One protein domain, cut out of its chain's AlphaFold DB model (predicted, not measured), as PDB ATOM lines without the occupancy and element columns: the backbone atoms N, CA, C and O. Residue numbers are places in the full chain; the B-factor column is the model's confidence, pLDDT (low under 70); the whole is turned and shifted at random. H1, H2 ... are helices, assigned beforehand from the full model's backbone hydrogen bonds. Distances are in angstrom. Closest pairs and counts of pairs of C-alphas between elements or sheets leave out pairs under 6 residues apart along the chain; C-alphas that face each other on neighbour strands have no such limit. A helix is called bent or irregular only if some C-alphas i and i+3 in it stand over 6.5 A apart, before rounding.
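AT A GLANCE: This is residues 9 to 160 of the 434 residues of an uncharacterized protein of Comamonas piscis (UniProt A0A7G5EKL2). Two groups of helices stand steeply to each other, joined by the bent H3: H1, H2 and H3a side by side at one end, then H3b, H4, H5 and short H6 in nearly aligned directions. H7 crosses the end of H5 at the far end, and residues 155 to 160 stick out. The printed part has 152 residues, all helix by class, with seven named helices, H1 to H7, and no named strand. It is compact, with a radius of gyration of the C-alphas of 17.1 A and spans of 53 by 39 by 27 A.

IN THESE COORDINATES: H1, residues 9 to 29, begins at C-alpha 9 (45.383, 52.564, 77.872) and is 30.3 A long. H2 is residues 33 to 42. H3, residues 49 to 80, was assigned as one helix by its hydrogen bonds but is bent, with C-alphas 62 and 65 9.4 A apart; its arms are H3a, residues 49 to 62, and H3b, residues 65 to 80. H3b is irregular: C-alphas 65 and 68 are 8.0 A apart. H4 is residues 86 to 101, 22.9 A; H5 residues 107 to 126, 28.1 A; H6 residues 133 to 138. H7, residues 142 to 158, 23.7 A, has a kink of 27 degrees near residue 149 and ends at C-alpha 158 (12.871, 7.506, 74.776).

HOW THE PARTS SIT: H1, H2 and H3a form an up and down bundle, each running against the one before. H2 touches H3b at a steep tilt of 67 degrees, closest C-alphas Ala 34 and Phe 71, 5.6 A. H4 and H5, a hairpin, touch at 13 degrees, closest C-alphas Lys 100 and Ala 110, 6.5 A. H7 touches residues 118 to 126 of H5, closest C-alphas Ala 122 and Val 146, 4.5 A. Each O i to N i+4 pair is within hydrogen-bond range except in H3b, 8 of 12, and H7, 12 of 13.

THE WHOLE: The C-alphas farthest apart, Ile 11 and Leu 158, are 57.3 A apart. The printed part has no cut and no long link. pLDDT is under 70 at residues 9 to 24, 41 to 47 and 78 to 84.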
ATOM      1  N   ALA A   9      46.208  53.447  77.043       45.56
ATOM      2  CA  ALA A   9      45.383  52.564  77.872       45.56
ATOM      3  C   ALA A   9      44.277  53.328  78.620       45.56
ATOM      4  O   ALA A   9      43.133  52.886  78.634       45.56
ATOM      5  N   VAL A  10      44.589  54.505  79.178       51.16
ATOM      6  CA  VAL A  10      43.605  55.357  79.867       51.16
ATOM      7  C   VAL A  10      42.559  55.901  78.890       51.16
ATOM      8  O   VAL A  10      41.372  55.892  79.208       51.16
ATOM      9  N   ILE A  11      42.969  56.310  77.686       46.81
ATOM     10  CA  ILE A  11      42.056  56.808  76.645       46.81
ATOM     11  C   ILE A  11      41.134  55.688  76.142       46.81
ATOM     12  O   ILE A  11      39.929  55.900  76.028       46.81
ATOM     13  N   VAL A  12      41.663  54.480  75.910       48.97
ATOM     14  CA  VAL A  12      40.857  53.316  75.506       48.97
ATOM     15  C   VAL A  12      39.887  52.903  76.619       48.97
ATOM     16  O   VAL A  12      38.716  52.665  76.336       48.97
ATOM     17  N   SER A  13      40.309  52.889  77.888       48.16
ATOM     18  CA  SER A  13      39.411  52.620  79.021       48.16
ATOM     19  C   SER A  13      38.326  53.689  79.190       48.16
ATOM     20  O   SER A  13      37.183  53.343  79.482       48.16
ATOM     21  N   ALA A  14      38.645  54.968  78.967       52.25
ATOM     22  CA  ALA A  14      37.677  56.060  79.034       52.25
ATOM     23  C   ALA A  14      36.636  55.972  77.901       52.25
ATOM     24  O   ALA A  14      35.438  56.036  78.171       52.25
ATOM     25  N   LEU A  15      37.072  55.736  76.657       48.72
ATOM     26  CA  LEU A  15      36.184  55.542  75.501       48.72
ATOM     27  C   LEU A  15      35.274  54.317  75.674       48.72
ATOM     28  O   LEU A  15      34.070  54.411  75.445       48.72
ATOM     29  N   LEU A  16      35.817  53.193  76.153       50.06
ATOM     30  CA  LEU A  16      35.029  51.989  76.434       50.06
ATOM     31  C   LEU A  16      34.023  52.210  77.572       50.06
ATOM     32  O   LEU A  16      32.889  51.745  77.478       50.06
ATOM     33  N   SER A  17      34.402  52.955  78.617       51.12
ATOM     34  CA  SER A  17      33.486  53.294  79.712       51.12
ATOM     35  C   SER A  17      32.342  54.206  79.259       51.12
ATOM     36  O   SER A  17      31.207  53.984  79.672       51.12
ATOM     37  N   ALA A  18      32.610  55.155  78.354       55.28
ATOM     38  CA  ALA A  18      31.602  56.051  77.793       55.28
ATOM     39  C   ALA A  18      30.594  55.297  76.907       55.28
ATOM     40  O   ALA A  18      29.383  55.475  77.057       55.28
ATOM     41  N   CYS A  19      31.076  54.392  76.046       54.00
ATOM     42  CA  CYS A  19      30.217  53.529  75.231       54.00
ATOM     43  C   CYS A  19      29.383  52.554  76.080       54.00
ATOM     44  O   CYS A  19      28.212  52.316  75.780       54.00
ATOM     45  N   ALA A  20      29.957  52.015  77.161       56.59
ATOM     46  CA  ALA A  20      29.228  51.162  78.096       56.59
ATOM     47  C   ALA A  20      28.122  51.947  78.818       56.59
ATOM     48  O   ALA A  20      26.996  51.468  78.897       56.59
ATOM     49  N   THR A  21      28.392  53.175  79.276       60.75
ATOM     50  CA  THR A  21      27.366  54.017  79.911       60.75
ATOM     51  C   THR A  21      26.231  54.390  78.961       60.75
ATOM     52  O   THR A  21      25.075  54.286  79.355       60.75
ATOM     53  N   SER A  22      26.513  54.725  77.695       61.97
ATOM     54  CA  SER A  22      25.448  55.008  76.719       61.97
ATOM     55  C   SER A  22      24.595  53.779  76.400       61.97
ATOM     56  O   SER A  22      23.389  53.893  76.201       61.97
ATOM     57  N   TYR A  23      25.205  52.590  76.377       60.78
ATOM     58  CA  TYR A  23      24.482  51.340  76.145       60.78
ATOM     59  C   TYR A  23      23.567  50.980  77.319       60.78
ATOM     60  O   TYR A  23      22.425  50.576  77.115       60.78
ATOM     61  N   VAL A  24      24.055  51.157  78.550       65.31
ATOM     62  CA  VAL A  24      23.269  50.961  79.775       65.31
ATOM     63  C   VAL A  24      22.041  51.853  79.778       65.31
ATOM     64  O   VAL A  24      20.960  51.388  80.117       65.31
ATOM     65  N   ASP A  25      22.198  53.102  79.355       70.19
ATOM     66  CA  ASP A  25      21.125  54.091  79.380       70.19
ATOM     67  C   ASP A  25      20.056  53.751  78.343       70.19
ATOM     68  O   ASP A  25      18.885  53.644  78.697       70.19
ATOM     69  N   GLY A  26      20.459  53.407  77.115       70.31
ATOM     70  CA  GLY A  26      19.527  52.904  76.100       70.31
ATOM     71  C   GLY A  26      18.835  51.591  76.503       70.31
ATOM     72  O   GLY A  26      17.652  51.383  76.221       70.31
ATOM     73  N   ALA A  27      19.533  50.696  77.208       72.44
ATOM     74  CA  ALA A  27      18.944  49.468  77.741       72.44
ATOM     75  C   ALA A  27      17.953  49.744  78.890       72.44
ATOM     76  O   ALA A  27      16.915  49.096  78.962       72.44
ATOM     77  N   ILE A  28      18.219  50.721  79.761       78.00
ATOM     78  CA  ILE A  28      17.282  51.152  80.811       78.00
ATOM     79  C   ILE A  28      16.052  51.832  80.192       78.00
ATOM     80  O   ILE A  28      14.931  51.519  80.585       78.00
ATOM     81  N   GLU A  29      16.235  52.697  79.190       79.56
ATOM     82  CA  GLU A  29      15.143  53.368  78.467       79.56
ATOM     83  C   GLU A  29      14.225  52.373  77.747       79.56
ATOM     84  O   GLU A  29      13.001  52.504  77.774       79.56
ATOM     85  N   SER A  30      14.805  51.319  77.167       79.69
ATOM     86  CA  SER A  30      14.064  50.206  76.557       79.69
ATOM     87  C   SER A  30      13.547  49.173  77.565       79.69
ATOM     88  O   SER A  30      12.996  48.147  77.164       79.69
ATOM     89  N   LYS A  31      13.698  49.433  78.873       83.19
ATOM     90  CA  LYS A  31      13.323  48.541  79.982       83.19
ATOM     91  C   LYS A  31      14.027  47.181  79.968       83.19
ATOM     92  O   LYS A  31      13.600  46.260  80.651       83.19
ATOM     93  N   ALA A  32      15.133  47.031  79.246       81.94
ATOM     94  CA  ALA A  32      15.976  45.838  79.216       81.94
ATOM     95  C   ALA A  32      16.976  45.815  80.392       81.94
ATOM     96  O   ALA A  32      18.195  45.742  80.211       81.94
ATOM     97  N   TYR A  33      16.468  45.882  81.623       84.62
ATOM     98  CA  TYR A  33      17.248  46.022  82.854       84.62
ATOM     99  C   TYR A  33      18.283  44.911  83.089       84.62
ATOM    100  O   TYR A  33      19.404  45.205  83.513       84.62
ATOM    101  N   ALA A  34      17.957  43.647  82.795       82.56
ATOM    102  CA  ALA A  34      18.917  42.543  82.938       82.56
ATOM    103  C   ALA A  34      20.091  42.681  81.954       82.56
ATOM    104  O   ALA A  34      21.247  42.454  82.314       82.56
ATOM    105  N   THR A  35      19.809  43.124  80.727       80.56
ATOM    106  CA  THR A  35      20.821  43.404  79.696       80.56
ATOM    107  C   THR A  35      21.682  44.606  80.081       80.56
ATOM    108  O   THR A  35      22.911  44.541  79.981       80.56
ATOM    109  N   ALA A  36      21.060  45.671  80.599       79.31
ATOM    110  CA  ALA A  36      21.756  46.839  81.127       79.31
ATOM    111  C   ALA A  36      22.744  46.432  82.232       79.31
ATOM    112  O   ALA A  36      23.933  46.743  82.156       79.31
ATOM    113  N   PHE A  37      22.291  45.646  83.214       84.06
ATOM    114  CA  PHE A  37      23.143  45.182  84.310       84.06
ATOM    115  C   PHE A  37      24.239  44.214  83.851       84.06
ATOM    116  O   PHE A  37      25.375  44.294  84.327       84.06
ATOM    117  N   TYR A  38      23.930  43.322  82.903       77.50
ATOM    118  CA  TYR A  38      24.905  42.389  82.341       77.50
ATOM    119  C   TYR A  38      26.048  43.130  81.641       77.50
ATOM    120  O   TYR A  38      27.210  42.792  81.861       77.50
ATOM    121  N   SER A  39      25.741  44.179  80.870       72.12
ATOM    122  CA  SER A  39      26.757  44.978  80.177       72.12
ATOM    123  C   SER A  39      27.754  45.627  81.148       72.12
ATOM    124  O   SER A  39      28.954  45.445  80.992       72.12
ATOM    125  N   VAL A  40      27.298  46.255  82.237       73.31
ATOM    126  CA  VAL A  40      28.206  46.817  83.264       73.31
ATOM    127  C   VAL A  40      28.967  45.723  83.998       73.31
ATOM    128  O   VAL A  40      30.126  45.890  84.372       73.31
ATOM    129  N   SER A  41      28.324  44.580  84.213       69.25
ATOM    130  CA  SER A  41      28.922  43.504  84.987       69.25
ATOM    131  C   SER A  41      30.008  42.741  84.221       69.25
ATOM    132  O   SER A  41      30.880  42.183  84.884       69.25
ATOM    133  N   MET A  42      29.965  42.719  82.879       64.12
ATOM    134  CA  MET A  42      30.718  41.755  82.055       64.12
ATOM    135  C   MET A  42      31.497  42.317  80.860       64.12
ATOM    136  O   MET A  42      32.244  41.559  80.236       64.12
ATOM    137  N   TYR A  43      31.354  43.593  80.488       54.34
ATOM    138  CA  TYR A  43      32.023  44.105  79.285       54.34
ATOM    139  C   TYR A  43      33.534  44.322  79.501       54.34
ATOM    140  O   TYR A  43      33.943  45.270  80.159       54.34
ATOM    141  N   HIS A  44      34.351  43.434  78.917       43.72
ATOM    142  CA  HIS A  44      35.820  43.490  78.708       43.72
ATOM    143  C   HIS A  44      36.749  43.706  79.924       43.72
ATOM    144  O   HIS A  44      37.954  43.496  79.811       43.72
ATOM    145  N   ASN A  45      36.216  44.025  81.098       53.22
ATOM    146  CA  ASN A  45      36.836  43.867  82.409       53.22
ATOM    147  C   ASN A  45      35.709  43.954  83.449       53.22
ATOM    148  O   ASN A  45      34.807  44.774  83.265       53.22
ATOM    149  N   PRO A  46      35.709  43.161  84.537       58.88
ATOM    150  CA  PRO A  46      34.681  43.298  85.560       58.88
ATOM    151  C   PRO A  46      34.702  44.737  86.081       58.88
ATOM    152  O   PRO A  46      35.706  45.164  86.654       58.88
ATOM    153  N   ALA A  47      33.615  45.491  85.877       64.69
ATOM    154  CA  ALA A  47      33.562  46.870  86.349       64.69
ATOM    155  C   ALA A  47      33.832  46.933  87.867       64.69
ATOM    156  O   ALA A  47      33.460  45.988  88.587       64.69
ATOM    157  N   PRO A  48      34.465  48.016  88.366       70.44
ATOM    158  CA  PRO A  48      34.641  48.240  89.796       70.44
ATOM    159  C   PRO A  48      33.302  48.139  90.530       70.44
ATOM    160  O   PRO A  48      32.268  48.548  89.994       70.44
ATOM    161  N   ALA A  49      33.322  47.642  91.769       74.00
ATOM    162  CA  ALA A  49      32.115  47.432  92.575       74.00
ATOM    163  C   ALA A  49      31.210  48.681  92.634       74.00
ATOM    164  O   ALA A  49      29.986  48.568  92.589       74.00
ATOM    165  N   ASP A  50      31.802  49.875  92.646       77.38
ATOM    166  CA  ASP A  50      31.070  51.143  92.683       77.38
ATOM    167  C   ASP A  50      30.257  51.411  91.409       77.38
ATOM    168  O   ASP A  50      29.151  51.944  91.482       77.38
ATOM    169  N   GLN A  51      30.765  51.024  90.235       76.19
ATOM    170  CA  GLN A  51      30.034  51.175  88.973       76.19
ATOM    171  C   GLN A  51      28.861  50.195  88.890       76.19
ATOM    172  O   GLN A  51      27.770  50.577  88.470       76.19
ATOM    173  N   VAL A  52      29.058  48.962  89.367       80.56
ATOM    174  CA  VAL A  52      28.002  47.940  89.452       80.56
ATOM    175  C   VAL A  52      26.879  48.402  90.387       80.56
ATOM    176  O   VAL A  52      25.704  48.340  90.022       80.56
ATOM    177  N   LYS A  53      27.225  48.956  91.558       84.62
ATOM    178  CA  LYS A  53      26.253  49.531  92.506       84.62
ATOM    179  C   LYS A  53      25.481  50.708  91.909       84.62
ATOM    180  O   LYS A  53      24.262  50.762  92.052       84.62
ATOM    181  N   LYS A  54      26.163  51.626  91.212       82.88
ATOM    182  CA  LYS A  54      25.515  52.761  90.531       82.88
ATOM    183  C   LYS A  54      24.532  52.294  89.459       82.88
ATOM    184  O   LYS A  54      23.412  52.790  89.413       82.88
ATOM    185  N   ALA A  55      24.920  51.326  88.632       82.44
ATOM    186  CA  ALA A  55      24.036  50.763  87.614       82.44
ATOM    187  C   ALA A  55      22.798  50.106  88.237       82.44
ATOM    188  O   ALA A  55      21.678  50.360  87.799       82.44
ATOM    189  N   ALA A  56      22.982  49.327  89.307       87.06
ATOM    190  CA  ALA A  56      21.872  48.718  90.028       87.06
ATOM    191  C   ALA A  56      20.906  49.750  90.619       87.06
ATOM    192  O   ALA A  56      19.695  49.571  90.526       87.06
ATOM    193  N   GLN A  57      21.422  50.838  91.192       88.38
ATOM    194  CA  GLN A  57      20.589  51.904  91.739       88.38
ATOM    195  C   GLN A  57      19.731  52.567  90.653       88.38
ATOM    196  O   GLN A  57      18.522  52.699  90.824       88.38
ATOM    197  N   ARG A  58      20.327  52.881  89.497       85.50
ATOM    198  CA  ARG A  58      19.608  53.469  88.353       85.50
ATOM    199  C   ARG A  58      18.510  52.552  87.819       85.50
ATOM    200  O   ARG A  58      17.426  53.019  87.492       85.50
ATOM    201  N   ILE A  59      18.772  51.245  87.768       84.94
ATOM    202  CA  ILE A  59      17.768  50.247  87.375       84.94
ATOM    203  C   ILE A  59      16.592  50.244  88.356       84.94
ATOM    204  O   ILE A  59      15.445  50.255  87.921       84.94
ATOM    205  N   LYS A  60      16.856  50.257  89.669       89.25
ATOM    206  CA  LYS A  60      15.800  50.293  90.695       89.25
ATOM    207  C   LYS A  60      14.935  51.545  90.584       89.25
ATOM    208  O   LYS A  60      13.716  51.452  90.683       89.25
ATOM    209  N   GLU A  61      15.565  52.697  90.371       87.44
ATOM    210  CA  GLU A  61      14.876  53.980  90.202       87.44
ATOM    211  C   GLU A  61      14.003  53.992  88.943       87.44
ATOM    212  O   GLU A  61      12.846  54.404  89.009       87.44
ATOM    213  N   ALA A  62      14.516  53.482  87.819       84.94
ATOM    214  CA  ALA A  62      13.791  53.445  86.549       84.94
ATOM    215  C   ALA A  62      12.632  52.430  86.535       84.94
ATOM    216  O   ALA A  62      11.560  52.717  86.004       84.94
ATOM    217  N   ALA A  63      12.833  51.248  87.120       83.00
ATOM    218  CA  ALA A  63      11.855  50.160  87.110       83.00
ATOM    219  C   ALA A  63      10.772  50.287  88.203       83.00
ATOM    220  O   ALA A  63       9.727  49.634  88.127       83.00
ATOM    221  N   GLY A  64      10.992  51.126  89.221       84.62
ATOM    222  CA  GLY A  64      10.028  51.361  90.294       84.62
ATOM    223  C   GLY A  64       9.786  50.123  91.178       84.62
ATOM    224  O   GLY A  64      10.610  49.213  91.219       84.62
ATOM    225  N   PRO A  65       8.663  50.040  91.914       83.88
ATOM    226  CA  PRO A  65       8.467  49.046  92.981       83.88
ATOM    227  C   PRO A  65       8.451  47.577  92.516       83.88
ATOM    228  O   PRO A  65       8.680  46.684  93.326       83.88
ATOM    229  N   ASN A  66       8.231  47.312  91.224       80.81
ATOM    230  CA  ASN A  66       8.159  45.955  90.665       80.81
ATOM    231  C   ASN A  66       9.483  45.455  90.058       80.81
ATOM    232  O   ASN A  66       9.510  44.368  89.472       80.81
ATOM    233  N   PHE A  67      10.578  46.208  90.216       83.25
ATOM    234  CA  PHE A  67      11.848  45.946  89.533       83.25
ATOM    235  C   PHE A  67      12.365  44.513  89.702       83.25
ATOM    236  O   PHE A  67      12.881  43.941  88.749       83.25
ATOM    237  N   GLN A  68      12.203  43.898  90.878       84.62
ATOM    238  CA  GLN A  68      12.734  42.555  91.149       84.62
ATOM    239  C   GLN A  68      12.051  41.465  90.318       84.62
ATOM    240  O   GLN A  68      12.716  40.544  89.848       84.62
ATOM    241  N   ASN A  69      10.735  41.569  90.112       85.56
ATOM    242  CA  ASN A  69       9.982  40.591  89.324       85.56
ATOM    243  C   ASN A  69      10.323  40.714  87.836       85.56
ATOM    244  O   ASN A  69      10.550  39.708  87.163       85.56
ATOM    245  N   GLU A  70      10.406  41.948  87.342       84.69
ATOM    246  CA  GLU A  70      10.765  42.236  85.955       84.69
ATOM    247  C   GLU A  70      12.218  41.834  85.659       84.69
ATOM    248  O   GLU A  70      12.488  41.137  84.681       84.69
ATOM    249  N   PHE A  71      13.148  42.160  86.561       88.44
ATOM    250  CA  PHE A  71      14.557  41.789  86.449       88.44
ATOM    251  C   PHE A  71      14.769  40.268  86.494       88.44
ATOM    252  O   PHE A  71      15.562  39.728  85.716       88.44
ATOM    253  N   LEU A  72      14.040  39.553  87.361       89.44
ATOM    254  CA  LEU A  72      14.070  38.090  87.421       89.44
ATOM    255  C   LEU A  72      13.570  37.460  86.114       89.44
ATOM    256  O   LEU A  72      14.241  36.586  85.566       89.44
ATOM    257  N   ALA A  73      12.427  37.914  85.591       86.81
ATOM    258  CA  ALA A  73      11.865  37.397  84.344       86.81
ATOM    259  C   ALA A  73      12.825  37.601  83.159       86.81
ATOM    260  O   ALA A  73      13.082  36.669  82.393       86.81
ATOM    261  N   GLN A  74      13.424  38.791  83.056       86.56
ATOM    262  CA  GLN A  74      14.420  39.099  82.028       86.56
ATOM    263  C   GLN A  74      15.718  38.300  82.193       86.56
ATOM    264  O   GLN A  74      16.360  37.969  81.201       86.56
ATOM    265  N   THR A  75      16.104  37.964  83.426       86.19
ATOM    266  CA  THR A  75      17.294  37.142  83.691       86.19
ATOM    267  C   THR A  75      17.075  35.675  83.310       86.19
ATOM    268  O   THR A  75      18.004  35.038  82.820       86.19
ATOM    269  N   LEU A  76      15.864  35.139  83.498       84.75
ATOM    270  CA  LEU A  76      15.528  33.745  83.174       84.75
ATOM    271  C   LEU A  76      15.275  33.513  81.674       84.75
ATOM    272  O   LEU A  76      15.635  32.461  81.155       84.75
ATOM    273  N   SER A  77      14.683  34.484  80.970       76.88
ATOM    274  CA  SER A  77      14.314  34.368  79.548       76.88
ATOM    275  C   SER A  77      15.447  33.919  78.595       76.88
ATOM    276  O   SER A  77      15.194  33.035  77.772       76.88
ATOM    277  N   PRO A  78      16.688  34.443  78.680       67.56
ATOM    278  CA  PRO A  78      17.763  34.084  77.753       67.56
ATOM    279  C   PRO A  78      18.476  32.762  78.077       67.56
ATOM    280  O   PRO A  78      19.306  32.334  77.282       67.56
ATOM    281  N   LEU A  79      18.185  32.107  79.208       67.25
ATOM    282  CA  LEU A  79      18.919  30.908  79.653       67.25
ATOM    283  C   LEU A  79      18.622  29.646  78.819       67.25
ATOM    284  O   LEU A  79      19.302  28.639  78.953       67.25
ATOM    285  N   ASN A  80      17.639  29.688  77.919       54.56
ATOM    286  CA  ASN A  80      17.226  28.532  77.115       54.56
ATOM    287  C   ASN A  80      18.008  28.362  75.790       54.56
ATOM    288  O   ASN A  80      17.560  27.623  74.909       54.56
ATOM    289  N   GLN A  81      19.145  29.042  75.597       52.72
ATOM    290  CA  GLN A  81      19.937  28.952  74.361       52.72
ATOM    291  C   GLN A  81      21.086  27.935  74.503       52.72
ATOM    292  O   GLN A  81      21.884  27.988  75.430       52.72
ATOM    293  N   ILE A  82      21.145  26.964  73.586       45.19
ATOM    294  CA  ILE A  82      22.077  25.821  73.617       45.19
ATOM    295  C   ILE A  82      23.402  26.217  72.949       45.19
ATOM    296  O   ILE A  82      23.383  26.694  71.816       45.19
ATOM    297  N   GLY A  83      24.539  25.940  73.600       52.66
ATOM    298  CA  GLY A  83      25.886  26.094  73.016       52.66
ATOM    299  C   GLY A  83      26.827  27.003  73.810       52.66
ATOM    300  O   GLY A  83      27.527  27.834  73.237       52.66
ATOM    301  N   GLU A  84      26.821  26.888  75.134       67.31
ATOM    302  CA  GLU A  84      27.461  27.861  76.016       67.31
ATOM    303  C   GLU A  84      28.859  27.411  76.461       67.31
ATOM    304  O   GLU A  84      29.065  26.281  76.899       67.31
ATOM    305  N   SER A  85      29.833  28.317  76.336       75.19
ATOM    306  CA  SER A  85      31.228  28.085  76.721       75.19
ATOM    307  C   SER A  85      31.420  28.107  78.242       75.19
ATOM    308  O   SER A  85      30.609  28.662  78.981       75.19
ATOM    309  N   GLU A  86      32.551  27.594  78.730       81.81
ATOM    310  CA  GLU A  86      32.972  27.778  80.129       81.81
ATOM    311  C   GLU A  86      32.876  29.249  80.570       81.81
ATOM    312  O   GLU A  86      32.323  29.559  81.627       81.81
ATOM    313  N   THR A  87      33.354  30.168  79.725       81.75
ATOM    314  CA  THR A  87      33.295  31.613  79.968       81.75
ATOM    315  C   THR A  87      31.866  32.094  80.191       81.75
ATOM    316  O   THR A  87      31.636  32.930  81.062       81.75
ATOM    317  N   TYR A  88      30.897  31.554  79.451       82.31
ATOM    318  CA  TYR A  88      29.496  31.907  79.636       82.31
ATOM    319  C   TYR A  88      29.003  31.546  81.043       82.31
ATOM    320  O   TYR A  88      28.490  32.416  81.749       82.31
ATOM    321  N   PHE A  89      29.197  30.300  81.486       83.75
ATOM    322  CA  PHE A  89      28.694  29.845  82.788       83.75
ATOM    323  C   PHE A  89      29.375  30.545  83.964       83.75
ATOM    324  O   PHE A  89      28.720  30.846  84.966       83.75
ATOM    325  N   LEU A  90      30.673  30.836  83.843       83.69
ATOM    326  CA  LEU A  90      31.422  31.576  84.860       83.69
ATOM    327  C   LEU A  90      31.000  33.046  84.920       83.69
ATOM    328  O   LEU A  90      30.813  33.582  86.013       83.69
ATOM    329  N   ASN A  91      30.778  33.681  83.768       82.19
ATOM    330  CA  ASN A  91      30.222  35.029  83.727       82.19
ATOM    331  C   ASN A  91      28.818  35.031  84.335       82.19
ATOM    332  O   ASN A  91      28.534  35.829  85.218       82.19
ATOM    333  N   ARG A  92      27.937  34.097  83.975       84.56
ATOM    334  CA  ARG A  92      26.597  34.030  84.579       84.56
ATOM    335  C   ARG A  92      26.631  33.868  86.098       84.56
ATOM    336  O   ARG A  92      25.842  34.530  86.771       84.56
ATOM    337  N   ARG A  93      27.578  33.096  86.636       85.81
ATOM    338  CA  ARG A  93      27.785  32.991  88.085       85.81
ATOM    339  C   ARG A  93      28.159  34.338  88.706       85.81
ATOM    340  O   ARG A  93      27.494  34.788  89.630       85.81
ATOM    341  N   LEU A  94      29.159  35.019  88.151       83.94
ATOM    342  CA  LEU A  94      29.587  36.328  88.650       83.94
ATOM    343  C   LEU A  94      28.486  37.401  88.510       83.94
ATOM    344  O   LEU A  94      28.340  38.256  89.379       83.94
ATOM    345  N   TYR A  95      27.690  37.357  87.437       85.12
ATOM    346  CA  TYR A  95      26.518  38.220  87.254       85.12
ATOM    347  C   TYR A  95      25.486  37.990  88.362       85.12
ATOM    348  O   TYR A  95      24.948  38.954  88.904       85.12
ATOM    349  N   LEU A  96      25.233  36.725  88.705       88.50
ATOM    350  CA  LEU A  96      24.287  36.344  89.748       88.50
ATOM    351  C   LEU A  96      24.738  36.840  91.124       88.50
ATOM    352  O   LEU A  96      23.944  37.455  91.835       88.50
ATOM    353  N   ASP A  97      26.013  36.626  91.462       87.69
ATOM    354  CA  ASP A  97      26.592  37.076  92.730       87.69
ATOM    355  C   ASP A  97      26.468  38.608  92.855       87.69
ATOM    356  O   ASP A  97      25.939  39.115  93.844       87.69
ATOM    357  N   ARG A  98      26.802  39.354  91.790       88.31
ATOM    358  CA  ARG A  98      26.650  40.821  91.740       88.31
ATOM    359  C   ARG A  98      25.196  41.278  91.854       88.31
ATOM    360  O   ARG A  98      24.907  42.222  92.583       88.31
ATOM    361  N   ALA A  99      24.267  40.624  91.155       89.19
ATOM    362  CA  ALA A  99      22.849  40.977  91.206       89.19
ATOM    363  C   ALA A  99      22.250  40.754  92.607       89.19
ATOM    364  O   ALA A  99      21.426  41.565  93.050       89.19
ATOM    365  N   LYS A 100      22.697  39.698  93.309       91.00
ATOM    366  CA  LYS A 100      22.353  39.419  94.711       91.00
ATOM    367  C   LYS A 100      22.939  40.486  95.638       91.00
ATOM    368  O   LYS A 100      22.196  41.089  96.406       91.00
ATOM    369  N   GLU A 101      24.233  40.789  95.515       89.56
ATOM    370  CA  GLU A 101      24.923  41.816  96.314       89.56
ATOM    371  C   GLU A 101      24.285  43.204  96.180       89.56
ATOM    372  O   GLU A 101      24.175  43.946  97.155       89.56
ATOM    373  N   THR A 102      23.835  43.568  94.977       89.19
ATOM    374  CA  THR A 102      23.180  44.859  94.747       89.19
ATOM    375  C   THR A 102      21.686  44.858  95.065       89.19
ATOM    376  O   THR A 102      21.044  45.902  94.941       89.19
ATOM    377  N   GLY A 103      21.094  43.722  95.446       90.12
ATOM    378  CA  GLY A 103      19.660  43.586  95.729       90.12
ATOM    379  C   GLY A 103      18.749  43.768  94.507       90.12
ATOM    380  O   GLY A 103      17.583  44.131  94.671       90.12
ATOM    381  N   LEU A 104      19.280  43.568  93.293       89.69
ATOM    382  CA  LEU A 104      18.487  43.493  92.057       89.69
ATOM    383  C   LEU A 104      17.718  42.174  91.978       89.69
ATOM    384  O   LEU A 104      16.588  42.141  91.499       89.69
ATOM    385  N   LEU A 105      18.319  41.110  92.512       92.25
ATOM    386  CA  LEU A 105      17.655  39.844  92.781       92.25
ATOM    387  C   LEU A 105      17.498  39.657  94.288       92.25
ATOM    388  O   LEU A 105      18.433  39.883  95.056       92.25
ATOM    389  N   SER A 106      16.311  39.212  94.699       90.94
ATOM    390  CA  SER A 106      16.114  38.651  96.035       90.94
ATOM    391  C   SER A 106      16.859  37.322  96.162       90.94
ATOM    392  O   SER A 106      17.218  36.705  95.159       90.94
ATOM    393  N   GLU A 107      17.053  36.838  97.387       89.69
ATOM    394  CA  GLU A 107      17.677  35.532  97.620       89.69
ATOM    395  C   GLU A 107      16.929  34.396  96.906       89.69
ATOM    396  O   GLU A 107      17.539  33.632  96.161       89.69
ATOM    397  N   ALA A 108      15.598  34.373  97.016       90.50
ATOM    398  CA  ALA A 108      14.755  33.414  96.306       90.50
ATOM    399  C   ALA A 108      14.809  33.584  94.773       90.50
ATOM    400  O   ALA A 108      14.722  32.609  94.029       90.50
ATOM    401  N   GLY A 109      14.942  34.818  94.275       90.88
ATOM    402  CA  GLY A 109      15.113  35.088  92.846       90.88
ATOM    403  C   GLY A 109      16.460  34.590  92.320       90.88
ATOM    404  O   GLY A 109      16.512  33.961  91.265       90.88
ATOM    405  N   ALA A 110      17.534  34.818  93.075       89.50
ATOM    406  CA  ALA A 110      18.868  34.344  92.734       89.50
ATOM    407  C   ALA A 110      18.939  32.809  92.734       89.50
ATOM    408  O   ALA A 110      19.462  32.224  91.789       89.50
ATOM    409  N   GLU A 111      18.327  32.155  93.725       90.38
ATOM    410  CA  GLU A 111      18.248  30.694  93.786       90.38
ATOM    411  C   GLU A 111      17.513  30.099  92.572       90.38
ATOM    412  O   GLU A 111      17.965  29.105  92.005       90.38
ATOM    413  N   LYS A 112      16.424  30.727  92.105       90.69
ATOM    414  CA  LYS A 112      15.724  30.292  90.881       90.69
ATOM    415  C   LYS A 112      16.626  30.332  89.645       90.69
ATOM    416  O   LYS A 112      16.588  29.407  88.836       90.69
ATOM    417  N   VAL A 113      17.424  31.389  89.494       89.19
ATOM    418  CA  VAL A 113      18.372  31.533  88.376       89.19
ATOM    419  C   VAL A 113      19.505  30.512  88.491       89.19
ATOM    420  O   VAL A 113      19.860  29.878  87.498       89.19
ATOM    421  N   GLU A 114      20.037  30.305  89.698       89.25
ATOM    422  CA  GLU A 114      21.075  29.304  89.962       89.25
ATOM    423  C   GLU A 114      20.604  27.888  89.626       89.25
ATOM    424  O   GLU A 114      21.329  27.143  88.970       89.25
ATOM    425  N   LEU A 115      19.378  27.527  90.016       90.25
ATOM    426  CA  LEU A 115      18.782  26.232  89.687       90.25
ATOM    427  C   LEU A 115      18.580  26.062  88.176       90.25
ATOM    428  O   LEU A 115      18.844  24.983  87.652       90.25
ATOM    429  N   ALA A 116      18.147  27.106  87.463       88.81
ATOM    430  CA  ALA A 116      17.985  27.054  86.009       88.81
ATOM    431  C   ALA A 116      19.327  26.801  85.295       88.81
ATOM    432  O   ALA A 116      19.432  25.874  84.491       88.81
ATOM    433  N   LEU A 117      20.368  27.560  85.652       88.94
ATOM    434  CA  LEU A 117      21.727  27.375  85.128       88.94
ATOM    435  C   LEU A 117      22.297  26.000  85.501       88.94
ATOM    436  O   LEU A 117      22.846  25.297  84.656       88.94
ATOM    437  N   GLY A 118      22.130  25.591  86.759       91.12
ATOM    438  CA  GLY A 118      22.585  24.295  87.249       91.12
ATOM    439  C   GLY A 118      21.944  23.126  86.498       91.12
ATOM    440  O   GLY A 118      22.645  22.178  86.157       91.12
ATOM    441  N   ARG A 119      20.647  23.208  86.169       91.00
ATOM    442  CA  ARG A 119      19.938  22.193  85.367       91.00
ATOM    443  C   ARG A 119      20.465  22.101  83.939       91.00
ATOM    444  O   ARG A 119      20.606  21.002  83.412       91.00
ATOM    445  N   GLN A 120      20.803  23.232  83.329       88.94
ATOM    446  CA  GLN A 120      21.404  23.258  81.997       88.94
ATOM    447  C   GLN A 120      22.804  22.627  81.991       88.94
ATOM    448  O   GLN A 120      23.110  21.798  81.134       88.94
ATOM    449  N   ILE A 121      23.639  22.957  82.982       90.69
ATOM    450  CA  ILE A 121      24.964  22.340  83.152       90.69
ATOM    451  C   ILE A 121      24.819  20.836  83.413       90.69
ATOM    452  O   ILE A 121      25.536  20.034  82.819       90.69
ATOM    453  N   ALA A 122      23.871  20.444  84.266       92.62
ATOM    454  CA  ALA A 122      23.575  19.050  84.563       92.62
ATOM    455  C   ALA A 122      23.165  18.266  83.308       92.62
ATOM    456  O   ALA A 122      23.717  17.194  83.061       92.62
ATOM    457  N   SER A 123      22.267  18.820  82.486       91.69
ATOM    458  CA  SER A 123      21.899  18.246  81.186       91.69
ATOM    459  C   SER A 123      23.130  18.085  80.289       91.69
ATOM    460  O   SER A 123      23.405  16.983  79.826       91.69
ATOM    461  N   ASN A 124      23.966  19.121  80.139       90.25
ATOM    462  CA  ASN A 124      25.199  19.031  79.346       90.25
ATOM    463  C   ASN A 124      26.133  17.900  79.815       90.25
ATOM    464  O   ASN A 124      26.675  17.181  78.978       90.25
ATOM    465  N   ILE A 125      26.276  17.694  81.130       91.19
ATOM    466  CA  ILE A 125      27.061  16.582  81.691       91.19
ATOM    467  C   ILE A 125      26.449  15.229  81.309       91.19
ATOM    468  O   ILE A 125      27.169  14.334  80.867       91.19
ATOM    469  N   VAL A 126      25.129  15.067  81.448       92.50
ATOM    470  CA  VAL A 126      24.425  13.822  81.086       92.50
ATOM    471  C   VAL A 126      24.553  13.525  79.593       92.50
ATOM    472  O   VAL A 126      24.751  12.372  79.209       92.50
ATOM    473  N   LEU A 127      24.508  14.559  78.759       91.31
ATOM    474  CA  LEU A 127      24.695  14.474  77.312       91.31
ATOM    475  C   LEU A 127      26.171  14.325  76.896       91.31
ATOM    476  O   LEU A 127      26.458  14.315  75.703       91.31
ATOM    477  N   GLN A 128      27.103  14.184  77.850       88.88
ATOM    478  CA  GLN A 128      28.545  14.021  77.611       88.88
ATOM    479  C   GLN A 128      29.172  15.189  76.826       88.88
ATOM    480  O   GLN A 128      30.110  15.008  76.050       88.88
ATOM    481  N   LYS A 129      28.651  16.404  77.026       87.94
ATOM    482  CA  LYS A 129      29.242  17.638  76.502       87.94
ATOM    483  C   LYS A 129      30.374  18.088  77.418       87.94
ATOM    484  O   LYS A 129      30.362  17.813  78.618       87.94
ATOM    485  N   ASP A 130      31.348  18.786  76.845       85.56
ATOM    486  CA  ASP A 130      32.490  19.272  77.611       85.56
ATOM    487  C   ASP A 130      32.046  20.337  78.626       85.56
ATOM    488  O   ASP A 130      31.430  21.346  78.277       85.56
ATOM    489  N   VAL A 131      32.335  20.079  79.900       87.38
ATOM    490  CA  VAL A 131      32.047  20.971  81.024       87.38
ATOM    491  C   VAL A 131      33.274  20.985  81.920       87.38
ATOM    492  O   VAL A 131      33.618  19.973  82.540       87.38
ATOM    493  N   SER A 132      33.909  22.153  82.025       89.88
ATOM    494  CA  SER A 132      35.134  22.305  82.805       89.88
ATOM    495  C   SER A 132      34.892  22.061  84.295       89.88
ATOM    496  O   SER A 132      33.832  22.370  84.852       89.88
ATOM    497  N   ASP A 133      35.912  21.570  84.997       89.69
ATOM    498  CA  ASP A 133      35.819  21.376  86.447       89.69
ATOM    499  C   ASP A 133      35.660  22.697  87.207       89.69
ATOM    500  O   ASP A 133      35.122  22.725  88.314       89.69
ATOM    501  N   ARG A 134      36.104  23.814  86.616       89.69
ATOM    502  CA  ARG A 134      35.895  25.145  87.187       89.69
ATOM    503  C   ARG A 134      34.415  25.521  87.173       89.69
ATOM    504  O   ARG A 134      33.941  26.046  88.176       89.69
ATOM    505  N   VAL A 135      33.690  25.201  86.098       89.06
ATOM    506  CA  VAL A 135      32.228  25.350  86.052       89.06
ATOM    507  C   VAL A 135      31.582  24.423  87.074       89.06
ATOM    508  O   VAL A 135      30.798  24.896  87.886       89.06
ATOM    509  N   LYS A 136      31.963  23.140  87.132       89.81
ATOM    510  CA  LYS A 136      31.381  22.193  88.107       89.81
ATOM    511  C   LYS A 136      31.518  22.679  89.555       89.81
ATOM    512  O   LYS A 136      30.561  22.607  90.315       89.81
ATOM    513  N   ARG A 137      32.680  23.228  89.926       89.56
ATOM    514  CA  ARG A 137      32.923  23.786  91.271       89.56
ATOM    515  C   ARG A 137      32.129  25.060  91.569       89.56
ATOM    516  O   ARG A 137      31.877  25.342  92.734       89.56
ATOM    517  N   ALA A 138      31.751  25.829  90.549       88.00
ATOM    518  CA  ALA A 138      31.005  27.076  90.718       88.00
ATOM    519  C   ALA A 138      29.508  26.861  91.029       88.00
ATOM    520  O   ALA A 138      28.831  27.816  91.411       88.00
ATOM    521  N   TYR A 139      28.994  25.634  90.880       88.75
ATOM    522  CA  TYR A 139      27.583  25.295  91.086       88.75
ATOM    523  C   TYR A 139      27.453  24.149  92.109       88.75
ATOM    524  O   TYR A 139      27.473  22.979  91.735       88.75
ATOM    525  N   PRO A 140      27.314  24.448  93.415       84.12
ATOM    526  CA  PRO A 140      27.393  23.439  94.478       84.12
ATOM    527  C   PRO A 140      26.247  22.416  94.460       84.12
ATOM    528  O   PRO A 140      26.459  21.266  94.834       84.12
ATOM    529  N   LYS A 141      25.053  22.794  93.979       88.88
ATOM    530  CA  LYS A 141      23.890  21.892  93.848       88.88
ATOM    531  C   LYS A 141      23.959  20.963  92.627       88.88
ATOM    532  O   LYS A 141      23.051  20.171  92.393       88.88
ATOM    533  N   LEU A 142      25.019  21.054  91.822       91.94
ATOM    534  CA  LEU A 142      25.133  20.319  90.565       91.94
ATOM    535  C   LEU A 142      25.009  18.787  90.705       91.94
ATOM    536  O   LEU A 142      24.350  18.205  89.847       91.94
ATOM    537  N   PRO A 143      25.549  18.110  91.741       90.75
ATOM    538  CA  PRO A 143      25.387  16.659  91.881       90.75
ATOM    539  C   PRO A 143      23.921  16.204  91.957       90.75
ATOM    540  O   PRO A 143      23.547  15.231  91.302       90.75
ATOM    541  N   GLU A 144      23.079  16.933  92.696       92.69
ATOM    542  CA  GLU A 144      21.639  16.651  92.814       92.69
ATOM    543  C   GLU A 144      20.923  16.889  91.479       92.69
ATOM    544  O   GLU A 144      20.134  16.059  91.023       92.69
ATOM    545  N   LEU A 145      21.263  17.991  90.803       94.19
ATOM    546  CA  LEU A 145      20.685  18.349  89.508       94.19
ATOM    547  C   LEU A 145      21.097  17.381  88.393       94.19
ATOM    548  O   LEU A 145      20.313  17.140  87.481       94.19
ATOM    549  N   VAL A 146      22.294  16.786  88.460       93.19
ATOM    550  CA  VAL A 146      22.725  15.735  87.522       93.19
ATOM    551  C   VAL A 146      21.859  14.486  87.671       93.19
ATOM    552  O   VAL A 146      21.468  13.906  86.660       93.19
ATOM    553  N   ALA A 147      21.503  14.090  88.895       89.50
ATOM    554  CA  ALA A 147      20.596  12.964  89.111       89.50
ATOM    555  C   ALA A 147      19.178  13.246  88.569       89.50
ATOM    556  O   ALA A 147      18.578  12.374  87.937       89.50
ATOM    557  N   GLU A 148      18.661  14.468  88.750       92.31
ATOM    558  CA  GLU A 148      17.393  14.918  88.147       92.31
ATOM    559  C   GLU A 148      17.472  14.874  86.610       92.31
ATOM    560  O   GLU A 148      16.645  14.233  85.954       92.31
ATOM    561  N   ALA A 149      18.513  15.487  86.036       93.19
ATOM    562  CA  ALA A 149      18.716  15.585  84.594       93.19
ATOM    563  C   ALA A 149      18.839  14.212  83.921       93.19
ATOM    564  O   ALA A 149      18.312  14.033  82.829       93.19
ATOM    565  N   LYS A 150      19.457  13.214  84.569       92.25
ATOM    566  CA  LYS A 150      19.534  11.848  84.019       92.25
ATOM    567  C   LYS A 150      18.159  11.276  83.703       92.25
ATOM    568  O   LYS A 150      17.970  10.726  82.623       92.25
ATOM    569  N   ASN A 151      17.199  11.421  84.615       91.75
ATOM    570  CA  ASN A 151      15.845  10.914  84.404       91.75
ATOM    571  C   ASN A 151      15.107  11.705  83.318       91.75
ATOM    572  O   ASN A 151      14.427  11.108  82.486       91.75
ATOM    573  N   VAL A 152      15.268  13.031  83.305       94.00
ATOM    574  CA  VAL A 152      14.644  13.911  82.306       94.00
ATOM    575  C   VAL A 152      15.167  13.603  80.902       94.00
ATOM    576  O   VAL A 152      14.376  13.320  80.003       94.00
ATOM    577  N   GLU A 153      16.488  13.576  80.715       94.62
ATOM    578  CA  GLU A 153      17.083  13.318  79.400       94.62
ATOM    579  C   GLU A 153      16.889  11.872  78.945       94.62
ATOM    580  O   GLU A 153      16.748  11.620  77.749       94.62
ATOM    581  N   PHE A 154      16.797  10.917  79.874       95.62
ATOM    582  CA  PHE A 154      16.386   9.551  79.552       95.62
ATOM    583  C   PHE A 154      14.981   9.503  78.942       95.62
ATOM    584  O   PHE A 154      14.795   8.879  77.898       95.62
ATOM    585  N   GLN A 155      14.006  10.196  79.537       95.81
ATOM    586  CA  GLN A 155      12.653  10.268  78.975       95.81
ATOM    587  C   GLN A 155      12.630  11.014  77.638       95.81
ATOM    588  O   GLN A 155      12.017  10.542  76.685       95.81
ATOM    589  N   HIS A 156      13.361  12.126  77.510       95.94
ATOM    590  CA  HIS A 156      13.498  12.814  76.223       95.94
ATOM    591  C   HIS A 156      14.106  11.921  75.137       95.94
ATOM    592  O   HIS A 156      13.674  11.981  73.985       95.94
ATOM    593  N   ALA A 157      15.091  11.091  75.487       95.81
ATOM    594  CA  ALA A 157      15.694  10.141  74.564       95.81
ATOM    595  C   ALA A 157      14.696   9.049  74.147       95.81
ATOM    596  O   ALA A 157      14.597   8.756  72.957       95.81
ATOM    597  N   LEU A 158      13.922   8.487  75.083       95.81
ATOM    598  CA  LEU A 158      12.871   7.506  74.776       95.81
ATOM    599  C   LEU A 158      11.787   8.080  73.854       95.81
ATOM    600  O   LEU A 158      11.373   7.416  72.901       95.81
ATOM    601  N   ASP A 159      11.394   9.329  74.096       95.75
ATOM    602  CA  ASP A 159      10.391  10.057  73.316       95.75
ATOM    603  C   ASP A 159      10.910  10.554  71.955       95.75
ATOM    604  O   ASP A 159      10.146  11.117  71.169       95.75
ATOM    605  N   GLY A 160      12.209  10.411  71.667       92.62
ATOM    606  CA  GLY A 160      12.803  10.919  70.429       92.62
ATOM    607  C   GLY A 160      12.860  12.454  70.345       92.62
ATOM    608  O   GLY A 160      12.818  13.010  69.247       92.62
TER     609      GLY A 160